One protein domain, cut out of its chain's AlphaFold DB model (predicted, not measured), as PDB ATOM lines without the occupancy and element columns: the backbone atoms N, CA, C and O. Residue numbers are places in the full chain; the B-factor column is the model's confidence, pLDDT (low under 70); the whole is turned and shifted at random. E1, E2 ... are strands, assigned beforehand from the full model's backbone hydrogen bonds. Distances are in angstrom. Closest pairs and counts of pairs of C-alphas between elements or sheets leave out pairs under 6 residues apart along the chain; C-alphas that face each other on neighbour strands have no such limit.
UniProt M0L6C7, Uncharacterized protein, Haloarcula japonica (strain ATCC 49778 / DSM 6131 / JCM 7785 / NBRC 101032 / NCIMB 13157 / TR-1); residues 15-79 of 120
ATOM      1  N   ASP A  15       4.145 -23.594  64.433       76.25
ATOM      2  CA  ASP A  15       3.963 -24.865  63.723       76.25
ATOM      3  C   ASP A  15       2.517 -25.364  63.825       76.25
ATOM      4  O   ASP A  15       1.950 -25.746  62.808       76.25
ATOM      5  N   ASP A  16       1.899 -25.253  65.008       74.31
ATOM      6  CA  ASP A  16       0.511 -25.653  65.260       74.31
ATOM      7  C   ASP A  16      -0.268 -24.597  66.060       74.31
ATOM      8  O   ASP A  16       0.298 -23.844  66.859       74.31
ATOM      9  N   VAL A  17      -1.592 -24.584  65.884       78.12
ATOM     10  CA  VAL A  17      -2.543 -23.770  66.655       78.12
ATOM     11  C   VAL A  17      -3.742 -24.641  67.015       78.12
ATOM     12  O   VAL A  17      -4.355 -25.237  66.136       78.12
ATOM     13  N   PHE A  18      -4.108 -24.676  68.297       76.50
ATOM     14  CA  PHE A  18      -5.228 -25.475  68.799       76.50
ATOM     15  C   PHE A  18      -6.216 -24.566  69.521       76.50
ATOM     16  O   PHE A  18      -5.839 -23.546  70.107       76.50
ATOM     17  N   CYS A  19      -7.498 -24.924  69.484       79.62
ATOM     18  CA  CYS A  19      -8.498 -24.227  70.279       79.62
ATOM     19  C   CYS A  19      -8.484 -24.742  71.726       79.62
ATOM     20  O   CYS A  19      -7.990 -25.828  72.027       79.62
ATOM     21  N   ARG A  20      -9.062 -23.962  72.645       71.06
ATOM     22  CA  ARG A  20      -9.034 -24.246  74.090       71.06
ATOM     23  C   ARG A  20      -9.570 -25.638  74.471       71.06
ATOM     24  O   ARG A  20      -9.155 -26.160  75.498       71.06
ATOM     25  N   GLY A  21     -10.493 -26.199  73.688       71.69
ATOM     26  CA  GLY A  21     -11.111 -27.506  73.949       71.69
ATOM     27  C   GLY A  21     -10.287 -28.715  73.499       71.69
ATOM     28  O   GLY A  21     -10.618 -29.819  73.896       71.69
ATOM     29  N   HIS A  22      -9.230 -28.493  72.718       69.81
ATOM     30  CA  HIS A  22      -8.371 -29.525  72.120       69.81
ATOM     31  C   HIS A  22      -6.924 -29.372  72.611       69.81
ATOM     32  O   HIS A  22      -5.948 -29.642  71.916       69.81
ATOM     33  N   GLY A  23      -6.779 -28.808  73.813       63.19
ATOM     34  CA  GLY A  23      -5.497 -28.390  74.362       63.19
ATOM     35  C   GLY A  23      -4.741 -29.479  75.120       63.19
ATOM     36  O   GLY A  23      -3.750 -29.167  75.775       63.19
ATOM     37  N   ASP A  24      -5.235 -30.709  75.111       61.19
ATOM     38  CA  ASP A  24      -4.573 -31.930  75.575       61.19
ATOM     39  C   ASP A  24      -3.930 -32.712  74.415       61.19
ATOM     40  O   ASP A  24      -3.025 -33.511  74.639       61.19
ATOM     41  N   GLU A  25      -4.290 -32.393  73.169       59.03
ATOM     42  CA  GLU A  25      -3.782 -33.046  71.954       59.03
ATOM     43  C   GLU A  25      -2.405 -32.517  71.505       59.03
ATOM     44  O   GLU A  25      -1.849 -32.973  70.507       59.03
ATOM     45  N   TYR A  26      -1.779 -31.620  72.284       61.12
ATOM     46  CA  TYR A  26      -0.359 -31.262  72.125       61.12
ATOM     47  C   TYR A  26       0.599 -32.393  72.536       61.12
ATOM     48  O   TYR A  26       1.808 -32.169  72.583       61.12
ATOM     49  N   SER A  27       0.105 -33.600  72.835       57.44
ATOM     50  CA  SER A  27       0.912 -34.803  73.076       57.44
ATOM     51  C   SER A  27       1.615 -35.308  71.798       57.44
ATOM     52  O   SER A  27       1.614 -36.505  71.516       57.44
ATOM     53  N   ARG A  28       2.192 -34.399  71.000       63.31
ATOM     54  CA  ARG A  28       3.058 -34.688  69.851       63.31
ATOM     55  C   ARG A  28       4.459 -35.062  70.333       63.31
ATOM     56  O   ARG A  28       4.892 -34.644  71.405       63.31
ATOM     57  N   SER A  29       5.185 -35.822  69.518       61.19
ATOM     58  CA  SER A  29       6.622 -36.011  69.712       61.19
ATOM     59  C   SER A  29       7.344 -34.679  69.500       61.19
ATOM     60  O   SER A  29       7.193 -34.036  68.457       61.19
ATOM     61  N   TRP A  30       8.100 -34.251  70.510       72.19
ATOM     62  CA  TRP A  30       8.866 -33.009  70.463       72.19
ATOM     63  C   TRP A  30      10.068 -33.158  69.528       72.19
ATOM     64  O   TRP A  30      10.776 -34.172  69.533       72.19
ATOM     65  N   ASP A  31      10.289 -32.149  68.694       72.81
ATOM     66  CA  ASP A  31      11.387 -32.111  67.747       72.81
ATOM     67  C   ASP A  31      12.691 -31.775  68.475       72.81
ATOM     68  O   ASP A  31      12.930 -30.650  68.913       72.81
ATOM     69  N   ARG A  32      13.587 -32.763  68.542       75.94
ATOM     70  CA  ARG A  32      14.896 -32.641  69.203       75.94
ATOM     71  C   ARG A  32      15.782 -31.548  68.604       75.94
ATOM     72  O   ARG A  32      16.743 -31.141  69.249       75.94
ATOM     73  N   SER A  33      15.543 -31.115  67.369       78.06
ATOM     74  CA  SER A  33      16.360 -30.088  66.717       78.06
ATOM     75  C   SER A  33      15.949 -28.664  67.094       78.06
ATOM     76  O   SER A  33      16.699 -27.726  66.816       78.06
ATOM     77  N   LEU A  34      14.797 -28.491  67.750       79.56
ATOM     78  CA  LEU A  34      14.215 -27.191  68.054       79.56
ATOM     79  C   LEU A  34      13.937 -27.033  69.549       79.56
ATOM     80  O   LEU A  34      13.788 -27.993  70.294       79.56
ATOM     81  N   ARG A  35      13.875 -25.774  69.989       83.56
ATOM     82  CA  ARG A  35      13.258 -25.433  71.269       83.56
ATOM     83  C   ARG A  35      11.793 -25.156  70.993       83.56
ATOM     84  O   ARG A  35      11.488 -24.227  70.245       83.56
ATOM     85  N   GLU A  36      10.910 -25.933  71.593       84.50
ATOM     86  CA  GLU A  36       9.474 -25.803  71.371       84.50
ATOM     87  C   GLU A  36       8.784 -25.252  72.616       84.50
ATOM     88  O   GLU A  36       9.196 -25.496  73.754       84.50
ATOM     89  N   LEU A  37       7.746 -24.454  72.382       85.75
ATOM     90  CA  LEU A  37       6.989 -23.764  73.413       85.75
ATOM     91  C   LEU A  37       5.507 -23.832  73.058       85.75
ATOM     92  O   LEU A  37       5.113 -23.378  71.983       85.75
ATOM     93  N   VAL A  38       4.689 -24.340  73.977       84.69
ATOM     94  CA  VAL A  38       3.231 -24.222  73.887       84.69
ATOM     95  C   VAL A  38       2.793 -23.084  74.787       84.69
ATOM     96  O   VAL A  38       3.084 -23.066  75.986       84.69
ATOM     97  N   VAL A  39       2.081 -22.131  74.193       86.00
ATOM     98  CA  VAL A  39       1.554 -20.956  74.882       86.00
ATOM     99  C   VAL A  39       0.039 -20.966  74.759       86.00
ATOM    100  O   VAL A  39      -0.501 -21.028  73.654       86.00
ATOM    101  N   ARG A  40      -0.651 -20.893  75.895       87.00
ATOM    102  CA  ARG A  40      -2.087 -20.623  75.948       87.00
ATOM    103  C   ARG A  40      -2.326 -19.120  75.972       87.00
ATOM    104  O   ARG A  40      -1.485 -18.350  76.412       87.00
ATOM    105  N   GLY A  41      -3.479 -18.699  75.478       87.44
ATOM    106  CA  GLY A  41      -3.874 -17.297  75.495       87.44
ATOM    107  C   GLY A  41      -5.110 -17.059  74.644       87.44
ATOM    108  O   GLY A  41      -5.737 -17.994  74.139       87.44
ATOM    109  N   ARG A  42      -5.471 -15.789  74.484       87.69
ATOM    110  CA  ARG A  42      -6.534 -15.354  73.573       87.69
ATOM    111  C   ARG A  42      -5.909 -14.750  72.324       87.69
ATOM    112  O   ARG A  42      -4.999 -13.936  72.424       87.69
ATOM    113  N   VAL A  43      -6.422 -15.097  71.150       84.00
ATOM    114  CA  VAL A  43      -5.999 -14.442  69.907       84.00
ATOM    115  C   VAL A  43      -6.755 -13.123  69.767       84.00
ATOM    116  O   VAL A  43      -7.984 -13.102  69.752       84.00
ATOM    117  N   GLY A  44      -6.011 -12.023  69.694       87.00
ATOM    118  CA  GLY A  44      -6.509 -10.695  69.356       87.00
ATOM    119  C   GLY A  44      -5.994 -10.229  67.997       87.00
ATOM    120  O   GLY A  44      -5.191 -10.904  67.352       87.00
ATOM    121  N   SER A  45      -6.425  -9.042  67.580       89.56
ATOM    122  CA  SER A  45      -5.910  -8.360  66.392       89.56
ATOM    123  C   SER A  45      -5.493  -6.945  66.763       89.56
ATOM    124  O   SER A  45      -6.234  -6.242  67.454       89.56
ATOM    125  N   VAL A  46      -4.314  -6.532  66.308       92.31
ATOM    126  CA  VAL A  46      -3.892  -5.130  66.327       92.31
ATOM    127  C   VAL A  46      -3.998  -4.600  64.910       92.31
ATOM    128  O   VAL A  46      -3.572  -5.264  63.966       92.31
ATOM    129  N   SER A  47      -4.572  -3.409  64.769       91.69
ATOM    130  CA  SER A  47      -4.713  -2.723  63.489       91.69
ATOM    131  C   SER A  47      -4.025  -1.364  63.555       91.69
ATOM    132  O   SER A  47      -4.294  -0.568  64.454       91.69
ATOM    133  N   ASP A  48      -3.158  -1.092  62.585       94.19
ATOM    134  CA  ASP A  48      -2.566   0.218  62.357       94.19
ATOM    135  C   ASP A  48      -3.287   0.892  61.189       94.19
ATOM    136  O   ASP A  48      -3.146   0.518  60.024       94.19
ATOM    137  N   THR A  49      -4.072   1.919  61.509       95.12
ATOM    138  CA  THR A  49      -4.845   2.674  60.521       95.12
ATOM    139  C   THR A  49      -3.974   3.515  59.593       95.12
ATOM    140  O   THR A  49      -4.392   3.787  58.471       95.12
ATOM    141  N   ALA A  50      -2.787   3.944  60.035       93.75
ATOM    142  CA  ALA A  50      -1.893   4.759  59.218       93.75
ATOM    143  C   ALA A  50      -1.267   3.932  58.087       93.75
ATOM    144  O   ALA A  50      -1.138   4.422  56.968       93.75
ATOM    145  N   THR A  51      -0.928   2.671  58.366       94.00
ATOM    146  CA  THR A  51      -0.390   1.729  57.369       94.00
ATOM    147  C   THR A  51      -1.452   0.815  56.758       94.00
ATOM    148  O   THR A  51      -1.133   0.033  55.866       94.00
ATOM    149  N   GLN A  52      -2.706   0.912  57.217       93.88
ATOM    150  CA  GLN A  52      -3.808   0.011  56.850       93.88
ATOM    151  C   GLN A  52      -3.439  -1.469  57.009       93.88
ATOM    152  O   GLN A  52      -3.847  -2.321  56.221       93.88
ATOM    153  N   SER A  53      -2.644  -1.772  58.030       88.00
ATOM    154  CA  SER A  53      -2.182  -3.124  58.302       88.00
ATOM    155  C   SER A  53      -2.848  -3.672  59.555       88.00
ATOM    156  O   SER A  53      -3.261  -2.931  60.448       88.00
ATOM    157  N   SER A  54      -2.996  -4.991  59.608       86.44
ATOM    158  CA  SER A  54      -3.507  -5.686  60.783       86.44
ATOM    159  C   SER A  54      -2.740  -6.982  60.960       86.44
ATOM    160  O   SER A  54      -2.436  -7.659  59.978       86.44
ATOM    161  N   TRP A  55      -2.436  -7.333  62.204       87.50
ATOM    162  CA  TRP A  55      -1.737  -8.570  62.529       87.50
ATOM    163  C   TRP A  55      -2.310  -9.202  63.799       87.50
ATOM    164  O   TRP A  55      -2.777  -8.490  64.697       87.50
ATOM    165  N   PRO A  56      -2.297 -10.542  63.887       82.81
ATOM    166  CA  PRO A  56      -2.716 -11.226  65.094       82.81
ATOM    167  C   PRO A  56      -1.744 -10.934  66.237       82.81
ATOM    168  O   PRO A  56      -0.535 -10.807  66.039       82.81
ATOM    169  N   VAL A  57      -2.279 -10.877  67.451       85.38
ATOM    170  CA  VAL A  57      -1.496 -10.817  68.687       85.38
ATOM    171  C   VAL A  57      -1.993 -11.869  69.662       85.38
ATOM    172  O   VAL A  57      -3.185 -12.170  69.711       85.38
ATOM    173  N   LEU A  58      -1.082 -12.419  70.459       85.06
ATOM    174  CA  LEU A  58      -1.448 -13.274  71.576       85.06
ATOM    175  C   LEU A  58      -1.652 -12.401  72.815       85.06
ATOM    176  O   LEU A  58      -0.738 -11.715  73.266       85.06
ATOM    177  N   LEU A  59      -2.873 -12.400  73.332       87.25
ATOM    178  CA  LEU A  59      -3.268 -11.710  74.551       87.25
ATOM    179  C   LEU A  59      -3.246 -12.698  75.711       87.25
ATOM    180  O   LEU A  59      -3.668 -13.841  75.536       87.25
ATOM    181  N   ASP A  60      -2.850 -12.226  76.895       90.00
ATOM    182  CA  ASP A  60      -2.821 -13.046  78.115       90.00
ATOM    183  C   ASP A  60      -1.992 -14.342  77.932       90.00
ATOM    184  O   ASP A  60      -2.527 -15.437  78.110       90.00
ATOM    185  N   PRO A  61      -0.730 -14.245  77.449       88.62
ATOM    186  CA  PRO A  61       0.070 -15.418  77.120       88.62
ATOM    187  C   PRO A  61       0.521 -16.161  78.383       88.62
ATOM    188  O   PRO A  61       1.174 -15.589  79.252       88.62
ATOM    189  N   GLU A  62       0.247 -17.460  78.427       88.12
ATOM    190  CA  GLU A  62       0.633 -18.376  79.500       88.12
ATOM    191  C   GLU A  62       1.442 -19.544  78.908       88.12
ATOM    192  O   GLU A  62       0.883 -20.390  78.200       88.12
ATOM    193  N   PRO A  63       2.766 -19.604  79.139       85.94
ATOM    194  CA  PRO A  63       3.572 -20.773  78.811       85.94
ATOM    195  C   PRO A  63       3.080 -21.987  79.600       85.94
ATOM    196  O   PRO A  63       3.058 -21.949  80.825       85.94
ATOM    197  N   VAL A  64       2.713 -23.065  78.912       85.44
ATOM    198  CA  VAL A  64       2.229 -24.289  79.579       85.44
ATOM    199  C   VAL A  64       3.150 -25.476  79.385       85.44
ATOM    200  O   VAL A  64       3.152 -26.374  80.215       85.44
ATOM    201  N   VAL A  65       3.937 -25.496  78.310       85.56
ATOM    202  CA  VAL A  65       4.871 -26.588  78.044       85.56
ATOM    203  C   VAL A  65       6.116 -26.056  77.350       85.56
ATOM    204  O   VAL A  65       6.015 -25.260  76.414       85.56
ATOM    205  N   VAL A  66       7.282 -26.520  77.793       86.81
ATOM    206  CA  VAL A  66       8.587 -26.208  77.206       86.81
ATOM    207  C   VAL A  66       9.316 -27.506  76.877       86.81
ATOM    208  O   VAL A  66       9.512 -28.340  77.759       86.81
ATOM    209  N   SER A  67       9.784 -27.638  75.634       85.50
ATOM    210  CA  SER A  67      10.742 -28.675  75.237       85.50
ATOM    211  C   SER A  67      12.104 -28.047  74.903       85.50
ATOM    212  O   SER A  67      12.185 -27.167  74.033       85.50
ATOM    213  N   PRO A  68      13.190 -28.430  75.600       83.88
ATOM    214  CA  PRO A  68      14.548 -28.017  75.262       83.88
ATOM    215  C   PRO A  68      15.055 -28.609  73.943       83.88
ATOM    216  O   PRO A  68      14.658 -29.695  73.531       83.88
ATOM    217  N   VAL A  69      16.056 -27.952  73.351       83.94
ATOM    218  CA  VAL A  69      16.832 -28.545  72.250       83.94
ATOM    219  C   VAL A  69      17.486 -29.843  72.734       83.94
ATOM    220  O   VAL A  69      17.988 -29.911  73.856       83.94
ATOM    221  N   ASN A  70      17.529 -30.847  71.864       79.94
ATOM    222  CA  ASN A  70      17.990 -32.214  72.112       79.94
ATOM    223  C   ASN A  70      17.123 -33.022  73.093       79.94
ATOM    224  O   ASN A  70      17.557 -34.087  73.531       79.94
ATOM    225  N   SER A  71      15.909 -32.561  73.404       77.19
ATOM    226  CA  SER A  71      14.950 -33.278  74.246       77.19
ATOM    227  C   SER A  71      13.775 -33.814  73.428       77.19
ATOM    228  O   SER A  71      13.347 -33.198  72.457       77.19
ATOM    229  N   ILE A  72      13.254 -34.973  73.831       75.25
ATOM    230  CA  ILE A  72      11.900 -35.439  73.458       75.25
ATOM    231  C   ILE A  72      10.909 -35.292  74.602       75.25
ATOM    232  O   ILE A  72       9.735 -35.603  74.451       75.25
ATOM    233  N   GLU A  73      11.403 -34.868  75.757       79.38
ATOM    234  CA  GLU A  73      10.605 -34.618  76.936       79.38
ATOM    235  C   GLU A  73      10.297 -33.133  76.999       79.38
ATOM    236  O   GLU A  73      11.151 -32.287  76.702       79.38
ATOM    237  N   ALA A  74       9.089 -32.832  77.449       79.69
ATOM    238  CA  ALA A  74       8.692 -31.483  77.765       79.69
ATOM    239  C   ALA A  74       8.183 -31.403  79.197       79.69
ATOM    240  O   ALA A  74       7.668 -32.378  79.750       79.69
ATOM    241  N   TYR A  75       8.347 -30.226  79.785       80.62
ATOM    242  CA  TYR A  75       7.950 -29.946  81.155       80.62
ATOM    243  C   TYR A  75       7.020 -28.742  81.205       80.62
ATOM    244  O   TYR A  75       7.063 -27.852  80.348       80.62
ATOM    245  N   THR A  76       6.184 -28.721  82.237       82.88
ATOM    246  CA  THR A  76       5.401 -27.537  82.577       82.88
ATOM    247  C   THR A  76       6.344 -26.553  83.267       82.88
ATOM    248  O   THR A  76       7.031 -26.957  84.205       82.88
ATOM    249  N   PRO A  77       6.454 -25.298  82.805       77.69
ATOM    250  CA  PRO A  77       7.230 -24.301  83.521       77.69
ATOM    251  C   PRO A  77       6.489 -23.969  84.822       77.69
ATOM    252  O   PRO A  77       5.452 -23.310  84.796       77.69
ATOM    253  N   ASP A  78       6.990 -24.452  85.959       66.94
ATOM    254  CA  ASP A  78       6.550 -23.955  87.260       66.94
ATOM    255  C   ASP A  78       6.847 -22.450  87.317       66.94
ATOM    256  O   ASP A  78       7.909 -22.000  86.895       66.94
ATOM    257  N   GLY A  79       5.883 -21.648  87.774       56.41
ATOM    258  CA  GLY A  79       5.921 -20.178  87.732       56.41
ATOM    259  C   GLY A  79       6.980 -19.508  88.622       56.41
ATOM    260  O   GLY A  79       6.809 -18.354  89.008       56.41
TER     261      GLY A  79
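AT A GLANCE: This is residues 15 to 79 of the 120 residues of an uncharacterized protein of Haloarcula japonica (strain ATCC 49778 / DSM 6131 / JCM 7785 / NBRC 101032 / NCIMB 13157 / TR-1) (UniProt M0L6C7). A long, bent hairpin of two strands, E1 then E2, reaches out to a tip where residues 48 to 53 stick out free; the stretches 15 to 35 and 68 to 79, with no named element, lie toward its other end. The sheet, order E1 - E2, is antiparallel. The 65 printed residues are all strand by class, though only 28 are in named elements, with no named helix. The whole is loose, with a radius of gyration of the C-alphas of 14.8 A, and elongated, spanning 45 by 26 by 22 A.

HOW THE PARTS SIT: E1, residues 36 to 48, and E2, residues 53 to 67, form a hairpin, antiparallel at 165 degrees. N 36 and O 67, 3.0 A apart, and N 48 and O 53, 2.8 A apart, are within hydrogen-bond range. E1 bends by 83 degrees at residue 40 and E2 by 87 degrees at residue 64.

IN THESE COORDINATES: E1 begins at C-alpha 36 (9.474, -25.803, 71.371) and is 30.1 A long. E2 is 33.3 A long and ends at C-alpha 67 (10.742, -28.675, 75.237).

THE WHOLE: The two C-alphas farthest apart, of Ala 50 and Glu 73, are 45.0 A apart. The printed part has no cut, and the link E1 to E2 is tight. The pLDDT is under 70 at residues 22 to 29 and 78 to 79.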